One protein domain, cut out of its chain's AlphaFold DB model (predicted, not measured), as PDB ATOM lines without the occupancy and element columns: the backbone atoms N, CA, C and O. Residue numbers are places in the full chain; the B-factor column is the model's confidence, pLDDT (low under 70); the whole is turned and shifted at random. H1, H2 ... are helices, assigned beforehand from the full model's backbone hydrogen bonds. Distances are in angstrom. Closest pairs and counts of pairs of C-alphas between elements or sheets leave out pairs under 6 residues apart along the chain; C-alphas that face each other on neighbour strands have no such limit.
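Overview. This is residues 12 to 40, 85 to 95 and 124 to 147 of the 347 residues of the protein "uncharacterized protein LOC110277304" of Arachis duranensis (UniProt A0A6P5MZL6). With little regular structure, this is a body of loops in which three short helices, H1, H2 and H3, stand as a triangle. Residues 23 to 40 wind away from H1 to one end of the longest axis; residues 136 to 147 lead from H3 back toward the first printed residue. The 64 printed residues have 19 in named helices, in the order H1, H2, H3, and no named strand: class all helix. The whole is compact, with a radius of gyration of the C-alphas of 11.1 A and spans of 31 by 23 by 18 A.

Arrangement. H1, residues 15 to 22, is near H3, residues 132 to 135, with 5 pairs of C-alphas within 10 A. H2, residues 87 to 93, is apart from H1. H2 and H3 are only just apart, their closest C-alphas 8.1 A from each other. In H1 and H2 every O i to N i+4 pair is within hydrogen-bond range; H3 is too short for one.

Along the chain. H1 measures 10.6 A from C-alpha 15 at (-54.441, 44.436, -4.977) to C-alpha 22; H2 measures 9.7 A. H3 measures 5.7 A, ending at C-alpha 135 at (-56.556, 53.412, 15.737).

Size, cuts and confidence. The C-alphas of Asp 40 and Pro 137, the two farthest apart, are 32.5 A apart. Residues 41 to 84 and 96 to 123 are not printed; the C-alpha gaps are 16.1 A and 11.3 A. Residue 124 is under pLDDT 70.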
ATOM      1  N   ILE A  12     -59.364  41.543   3.364       93.38
ATOM      2  CA  ILE A  12     -59.184  40.851   2.084       93.38
ATOM      3  C   ILE A  12     -59.747  41.785   1.013       93.38
ATOM      4  O   ILE A  12     -60.865  42.280   1.147       93.38
ATOM      5  N   SER A  13     -58.955  42.062  -0.014       93.44
ATOM      6  CA  SER A  13     -59.332  42.921  -1.133       93.44
ATOM      7  C   SER A  13     -58.511  42.548  -2.359       93.44
ATOM      8  O   SER A  13     -57.475  41.889  -2.246       93.44
ATOM      9  N   ASP A  14     -58.909  43.040  -3.528       93.19
ATOM     10  CA  ASP A  14     -58.008  43.051  -4.672       93.19
ATOM     11  C   ASP A  14     -56.748  43.898  -4.381       93.19
ATOM     12  O   ASP A  14     -56.653  44.624  -3.382       93.19
ATOM     13  N   PHE A  15     -55.730  43.787  -5.236       94.81
ATOM     14  CA  PHE A  15     -54.441  44.436  -4.977       94.81
ATOM     15  C   PHE A  15     -54.511  45.982  -4.981       94.81
ATOM     16  O   PHE A  15     -53.919  46.607  -4.100       94.81
ATOM     17  N   PRO A  16     -55.266  46.639  -5.888       94.62
ATOM     18  CA  PRO A  16     -55.573  48.066  -5.763       94.62
ATOM     19  C   PRO A  16     -56.300  48.427  -4.459       94.62
ATOM     20  O   PRO A  16     -55.942  49.413  -3.809       94.62
ATOM     21  N   GLY A  17     -57.284  47.624  -4.044       94.38
ATOM     22  CA  GLY A  17     -57.977  47.770  -2.770       94.38
ATOM     23  C   GLY A  17     -57.032  47.671  -1.577       94.38
ATOM     24  O   GLY A  17     -57.149  48.471  -0.651       94.38
ATOM     25  N   LEU A  18     -56.025  46.794  -1.637       95.12
ATOM     26  CA  LEU A  18     -55.008  46.668  -0.591       95.12
ATOM     27  C   LEU A  18     -54.240  47.977  -0.433       95.12
ATOM     28  O   LEU A  18     -54.048  48.441   0.691       95.12
ATOM     29  N   GLY A  19     -53.851  48.614  -1.542       94.19
ATOM     30  CA  GLY A  19     -53.211  49.930  -1.508       94.19
ATOM     31  C   GLY A  19     -54.106  50.998  -0.871       94.19
ATOM     32  O   GLY A  19     -53.650  51.793  -0.051       94.19
ATOM     33  N   ASN A  20     -55.409  50.968  -1.157       92.94
ATOM     34  CA  ASN A  20     -56.372  51.882  -0.541       92.94
ATOM     35  C   ASN A  20     -56.611  51.603   0.949       92.94
ATOM     36  O   ASN A  20     -56.846  52.544   1.704       92.94
ATOM     37  N   LEU A  21     -56.595  50.346   1.391       93.75
ATOM     38  CA  LEU A  21     -56.839  49.975   2.788       93.75
ATOM     39  C   LEU A  21     -55.612  50.220   3.666       93.75
ATOM     40  O   LEU A  21     -55.743  50.773   4.757       93.75
ATOM     41  N   SER A  22     -54.431  49.841   3.179       93.62
ATOM     42  CA  SER A  22     -53.161  50.024   3.887       93.62
ATOM     43  C   SER A  22     -52.654  51.464   3.823       93.62
ATOM     44  O   SER A  22     -52.049  51.935   4.777       93.62
ATOM     45  N   GLY A  23     -52.922  52.170   2.721       93.06
ATOM     46  CA  GLY A  23     -52.264  53.432   2.383       93.06
ATOM     47  C   GLY A  23     -50.965  53.253   1.590       93.06
ATOM     48  O   GLY A  23     -50.365  54.255   1.213       93.06
ATOM     49  N   TRP A  24     -50.541  52.019   1.302       94.12
ATOM     50  CA  TRP A  24     -49.326  51.718   0.544       94.12
ATOM     51  C   TRP A  24     -49.508  51.944  -0.965       94.12
ATOM     52  O   TRP A  24     -50.520  51.562  -1.560       94.12
ATOM     53  N   ASN A  25     -48.512  52.530  -1.630       92.69
ATOM     54  CA  ASN A  25     -48.541  52.732  -3.077       92.69
ATOM     55  C   ASN A  25     -48.188  51.447  -3.846       92.69
ATOM     56  O   ASN A  25     -47.027  51.123  -4.084       92.69
ATOM     57  N   VAL A  26     -49.219  50.764  -4.338       93.94
ATOM     58  CA  VAL A  26     -49.119  49.504  -5.099       93.94
ATOM     59  C   VAL A  26     -48.778  49.670  -6.594       93.94
ATOM     60  O   VAL A  26     -48.870  48.715  -7.368       93.94
ATOM     61  N   HIS A  27     -48.409  50.875  -7.041       90.94
ATOM     62  CA  HIS A  27     -48.136  51.179  -8.456       90.94
ATOM     63  C   HIS A  27     -46.695  51.640  -8.742       90.94
ATOM     64  O   HIS A  27     -46.370  51.931  -9.896       90.94
ATOM     65  N   SER A  28     -45.842  51.719  -7.721       93.00
ATOM     66  CA  SER A  28     -44.461  52.209  -7.818       93.00
ATOM     67  C   SER A  28     -43.430  51.070  -7.928       93.00
ATOM     68  O   SER A  28     -43.785  49.890  -7.997       93.00
ATOM     69  N   LYS A  29     -42.136  51.428  -7.904       94.44
ATOM     70  CA  LYS A  29     -41.015  50.482  -7.762       94.44
ATOM     71  C   LYS A  29     -41.072  49.655  -6.470       94.44
ATOM     72  O   LYS A  29     -40.564  48.538  -6.437       94.44
ATOM     73  N   TYR A  30     -41.761  50.156  -5.447       94.75
ATOM     74  CA  TYR A  30     -41.933  49.502  -4.149       94.75
ATOM     75  C   TYR A  30     -43.331  48.897  -3.986       94.75
ATOM     76  O   TYR A  30     -43.846  48.794  -2.880       94.75
ATOM     77  N   ALA A  31     -43.991  48.501  -5.082       95.19
ATOM     78  CA  ALA A  31     -45.382  48.047  -5.031       95.19
ATOM     79  C   ALA A  31     -45.639  46.878  -4.064       95.19
ATOM     80  O   ALA A  31     -46.773  46.717  -3.622       95.19
ATOM     81  N   CYS A  32     -44.627  46.065  -3.742       96.19
ATOM     82  CA  CYS A  32     -44.763  44.976  -2.782       96.19
ATOM     83  C   CYS A  32     -44.740  45.517  -1.340       96.19
ATOM     84  O   CYS A  32     -43.685  45.962  -0.891       96.19
ATOM     85  N   PRO A  33     -45.850  45.443  -0.581       93.38
ATOM     86  CA  PRO A  33     -45.883  45.939   0.796       93.38
ATOM     87  C   PRO A  33     -44.994  45.114   1.740       93.38
ATOM     88  O   PRO A  33     -44.485  45.646   2.721       93.38
ATOM     89  N   THR A  34     -44.780  43.829   1.433       94.50
ATOM     90  CA  THR A  34     -43.965  42.913   2.246       94.50
ATOM     91  C   THR A  34     -42.473  43.161   2.059       94.50
ATOM     92  O   THR A  34     -41.738  43.229   3.037       94.50
ATOM     93  N   CYS A  35     -42.017  43.328   0.814       95.56
ATOM     94  CA  CYS A  35     -40.626  43.692   0.530       95.56
ATOM     95  C   CYS A  35     -40.338  45.173   0.816       95.56
ATOM     96  O   CYS A  35     -39.179  45.535   1.017       95.56
ATOM     97  N   ASN A  36     -41.375  46.017   0.826       93.69
ATOM     98  CA  ASN A  36     -41.315  47.435   1.165       93.69
ATOM     99  C   ASN A  36     -40.232  48.165   0.322       93.69
ATOM    100  O   ASN A  36     -40.067  47.855  -0.864       93.69
ATOM    101  N   PHE A  37     -39.459  49.089   0.893       92.75
ATOM    102  CA  PHE A  37     -38.356  49.797   0.225       92.75
ATOM    103  C   PHE A  37     -37.229  48.869  -0.267       92.75
ATOM    104  O   PHE A  37     -36.440  49.240  -1.127       92.75
ATOM    105  N   ASN A  38     -37.180  47.618   0.208       93.62
ATOM    106  CA  ASN A  38     -36.217  46.606  -0.232       93.62
ATOM    107  C   ASN A  38     -36.692  45.784  -1.447       93.62
ATOM    108  O   ASN A  38     -36.044  44.793  -1.809       93.62
ATOM    109  N   THR A  39     -37.812  46.164  -2.068       92.81
ATOM    110  CA  THR A  39     -38.335  45.525  -3.283       92.81
ATOM    111  C   THR A  39     -37.327  45.611  -4.431       92.81
ATOM    112  O   THR A  39     -36.926  46.700  -4.830       92.81
ATOM    113  N   ASP A  40     -36.957  44.464  -5.006       93.38
ATOM    114  CA  ASP A  40     -36.108  44.411  -6.199       93.38
ATOM    115  C   ASP A  40     -36.967  44.567  -7.458       93.38
ATOM    116  O   ASP A  40     -37.651  43.636  -7.903       93.38
ATOM    117  N   LEU A  85     -41.299  43.909   8.015       91.38
ATOM    118  CA  LEU A  85     -41.521  44.988   8.970       91.38
ATOM    119  C   LEU A  85     -42.580  44.626  10.013       91.38
ATOM    120  O   LEU A  85     -43.683  44.150   9.706       91.38
ATOM    121  N   THR A  86     -42.264  44.942  11.258       92.25
ATOM    122  CA  THR A  86     -43.197  44.962  12.377       92.25
ATOM    123  C   THR A  86     -44.220  46.086  12.202       92.25
ATOM    124  O   THR A  86     -44.022  47.047  11.460       92.25
ATOM    125  N   GLY A  87     -45.362  45.993  12.891       91.62
ATOM    126  CA  GLY A  87     -46.333  47.089  12.837       91.62
ATOM    127  C   GLY A  87     -45.861  48.359  13.547       91.62
ATOM    128  O   GLY A  87     -46.385  49.420  13.231       91.62
ATOM    129  N   SER A  88     -44.881  48.270  14.454       92.44
ATOM    130  CA  SER A  88     -44.235  49.446  15.052       92.44
ATOM    131  C   SER A  88     -43.368  50.177  14.030       92.44
ATOM    132  O   SER A  88     -43.565  51.368  13.839       92.44
ATOM    133  N   GLU A  89     -42.517  49.464  13.285       93.56
ATOM    134  CA  GLU A  89     -41.711  50.069  12.210       93.56
ATOM    135  C   GLU A  89     -42.598  50.677  11.114       93.56
ATOM    136  O   GLU A  89     -42.309  51.746  10.587       93.56
ATOM    137  N   ILE A  90     -43.724  50.033  10.778       92.62
ATOM    138  CA  ILE A  90     -44.702  50.625   9.854       92.62
ATOM    139  C   ILE A  90     -45.326  51.895  10.442       92.62
ATOM    140  O   ILE A  90     -45.548  52.849   9.705       92.62
ATOM    141  N   LEU A  91     -45.635  51.923  11.741       91.69
ATOM    142  CA  LEU A  91     -46.165  53.125  12.387       91.69
ATOM    143  C   LEU A  91     -45.159  54.274  12.358       91.69
ATOM    144  O   LEU A  91     -45.570  55.381  12.034       91.69
ATOM    145  N   GLU A  92     -43.881  53.996  12.617       92.25
ATOM    146  CA  GLU A  92     -42.789  54.973  12.510       92.25
ATOM    147  C   GLU A  92     -42.691  55.533  11.083       92.25
ATOM    148  O   GLU A  92     -42.634  56.743  10.893       92.25
ATOM    149  N   GLN A  93     -42.797  54.682  10.053       91.12
ATOM    150  CA  GLN A  93     -42.844  55.142   8.655       91.12
ATOM    151  C   GLN A  93     -44.070  56.007   8.321       91.12
ATOM    152  O   GLN A  93     -44.056  56.735   7.330       91.12
ATOM    153  N   LEU A  94     -45.153  55.883   9.092       89.19
ATOM    154  CA  LEU A  94     -46.381  56.656   8.914       89.19
ATOM    155  C   LEU A  94     -46.365  57.977   9.703       89.19
ATOM    156  O   LEU A  94     -47.292  58.780   9.546       89.19
ATOM    157  N   GLU A  95     -45.358  58.216  10.549       84.62
ATOM    158  CA  GLU A  95     -45.211  59.472  11.282       84.62
ATOM    159  C   GLU A  95     -44.965  60.634  10.308       84.62
ATOM    160  O   GLU A  95     -44.190  60.541   9.362       84.62
ATOM    161  N   SER A 124     -41.044  59.900  -0.230       59.84
ATOM    162  CA  SER A 124     -42.110  60.596   0.499       59.84
ATOM    163  C   SER A 124     -43.518  60.312  -0.051       59.84
ATOM    164  O   SER A 124     -44.507  60.449   0.667       59.84
ATOM    165  N   GLY A 125     -43.640  59.840  -1.303       71.00
ATOM    166  CA  GLY A 125     -44.920  59.536  -1.960       71.00
ATOM    167  C   GLY A 125     -45.388  58.075  -1.872       71.00
ATOM    168  O   GLY A 125     -46.352  57.686  -2.556       71.00
ATOM    169  N   ILE A 126     -44.689  57.228  -1.110       87.25
ATOM    170  CA  ILE A 126     -44.973  55.785  -1.045       87.25
ATOM    171  C   ILE A 126     -46.135  55.472  -0.110       87.25
ATOM    172  O   ILE A 126     -47.060  54.757  -0.505       87.25
ATOM    173  N   TRP A 127     -46.143  56.048   1.084       90.81
ATOM    174  CA  TRP A 127     -47.316  56.022   1.941       90.81
ATOM    175  C   TRP A 127     -48.228  57.198   1.593       90.81
ATOM    176  O   TRP A 127     -47.843  58.358   1.651       90.81
ATOM    177  N   ARG A 128     -49.469  56.899   1.211       88.81
ATOM    178  CA  ARG A 128     -50.475  57.910   0.845       88.81
ATOM    179  C   ARG A 128     -51.350  58.331   2.010       88.81
ATOM    180  O   ARG A 128     -52.001  59.369   1.942       88.81
ATOM    181  N   LYS A 129     -51.449  57.469   3.021       90.12
ATOM    182  CA  LYS A 129     -52.196  57.721   4.247       90.12
ATOM    183  C   LYS A 129     -51.813  56.753   5.349       90.12
ATOM    184  O   LYS A 129     -51.443  55.614   5.072       90.12
ATOM    185  N   LYS A 130     -52.058  57.175   6.586       91.25
ATOM    186  CA  LYS A 130     -52.217  56.267   7.717       91.25
ATOM    187  C   LYS A 130     -53.587  55.587   7.633       91.25
ATOM    188  O   LYS A 130     -54.614  56.248   7.478       91.25
ATOM    189  N   SER A 131     -53.607  54.258   7.684       91.81
ATOM    190  CA  SER A 131     -54.861  53.499   7.729       91.81
ATOM    191  C   SER A 131     -55.578  53.714   9.064       91.81
ATOM    192  O   SER A 131     -54.943  53.623  10.112       91.81
ATOM    193  N   ILE A 132     -56.902  53.907   9.032       92.06
ATOM    194  CA  ILE A 132     -57.746  54.040  10.237       92.06
ATOM    195  C   ILE A 132     -57.669  52.804  11.142       92.06
ATOM    196  O   ILE A 132     -57.899  52.881  12.342       92.06
ATOM    197  N   PHE A 133     -57.290  51.645  10.599       94.00
ATOM    198  CA  PHE A 133     -57.134  50.442  11.410       94.00
ATOM    199  C   PHE A 133     -56.016  50.563  12.449       94.00
ATOM    200  O   PHE A 133     -56.063  49.854  13.448       94.00
ATOM    201  N   PHE A 134     -55.058  51.480  12.279       92.81
ATOM    202  CA  PHE A 134     -54.051  51.761  13.304       92.81
ATOM    203  C   PHE A 134     -54.604  52.477  14.548       92.81
ATOM    204  O   PHE A 134     -53.883  52.558  15.539       92.81
ATOM    205  N   ASP A 135     -55.863  52.925  14.535       93.00
ATOM    206  CA  ASP A 135     -56.556  53.412  15.737       93.00
ATOM    207  C   ASP A 135     -57.000  52.250  16.645       93.00
ATOM    208  O   ASP A 135     -57.275  52.438  17.830       93.00
ATOM    209  N   LEU A 136     -57.033  51.017  16.117       94.31
ATOM    210  CA  LEU A 136     -57.263  49.815  16.912       94.31
ATOM    211  C   LEU A 136     -55.980  49.473  17.698       94.31
ATOM    212  O   LEU A 136     -54.951  49.192  17.074       94.31
ATOM    213  N   PRO A 137     -56.020  49.390  19.046       92.38
ATOM    214  CA  PRO A 137     -54.812  49.256  19.874       92.38
ATOM    215  C   PRO A 137     -53.914  48.056  19.535       92.38
ATOM    216  O   PRO A 137     -52.699  48.109  19.723       92.38
ATOM    217  N   TYR A 138     -54.507  46.971  19.030       93.81
ATOM    218  CA  TYR A 138     -53.815  45.723  18.698       93.81
ATOM    219  C   TYR A 138     -53.325  45.646  17.243       93.81
ATOM    220  O   TYR A 138     -52.583  44.725  16.907       93.81
ATOM    221  N   TRP A 139     -53.706  46.577  16.360       95.12
ATOM    222  CA  TRP A 139     -53.413  46.458  14.924       95.12
ATOM    223  C   TRP A 139     -51.914  46.477  14.611       95.12
ATOM    224  O   TRP A 139     -51.448  45.740  13.741       95.12
ATOM    225  N   LYS A 140     -51.132  47.250  15.378       93.69
ATOM    226  CA  LYS A 140     -49.661  47.264  15.285       93.69
ATOM    227  C   LYS A 140     -49.021  45.913  15.623       93.69
ATOM    228  O   LYS A 140     -47.966  45.577  15.096       93.69
ATOM    229  N   SER A 141     -49.671  45.120  16.470       94.50
ATOM    230  CA  SER A 141     -49.200  43.793  16.879       94.50
ATOM    231  C   SER A 141     -49.697  42.682  15.952       94.50
ATOM    232  O   SER A 141     -49.232  41.551  16.051       94.50
ATOM    233  N   ASN A 142     -50.626  42.983  15.040       93.62
ATOM    234  CA  ASN A 142     -51.144  42.009  14.093       93.62
ATOM    235  C   ASN A 142     -50.135  41.760  12.962       93.62
ATOM    236  O   ASN A 142     -49.831  42.674  12.198       93.62
ATOM    237  N   LEU A 143     -49.639  40.529  12.835       93.50
ATOM    238  CA  LEU A 143     -48.653  40.155  11.814       93.50
ATOM    239  C   LEU A 143     -49.252  40.103  10.401       93.50
ATOM    240  O   LEU A 143     -48.549  40.369   9.430       93.50
ATOM    241  N   LEU A 144     -50.551  39.807  10.284       94.19
ATOM    242  CA  LEU A 144     -51.259  39.696   9.009       94.19
ATOM    243  C   LEU A 144     -52.442  40.671   8.971       94.19
ATOM    244  O   LEU A 144     -53.561  40.348   9.354       94.19
ATOM    245  N   ARG A 145     -52.182  41.890   8.494       94.44
ATOM    246  CA  ARG A 145     -53.159  42.996   8.459       94.44
ATOM    247  C   ARG A 145     -54.032  42.988   7.200       94.44
ATOM    248  O   ARG A 145     -55.259  43.118   7.260       94.44
ATOM    249  N   HIS A 146     -53.391  42.837   6.046       94.94
ATOM    250  CA  HIS A 146     -54.022  42.865   4.729       94.94
ATOM    251  C   HIS A 146     -53.596  41.609   3.974       94.94
ATOM    252  O   HIS A 146     -52.406  41.436   3.739       94.94
ATOM    253  N   ASN A 147     -54.545  40.736   3.634       95.69
ATOM    254  CA  ASN A 147     -54.244  39.497   2.919       95.69
ATOM    255  C   ASN A 147     -53.969  39.785   1.450       95.69
ATOM    256  O   ASN A 147     -54.678  40.572   0.813       95.69
TER     257      ASN A 147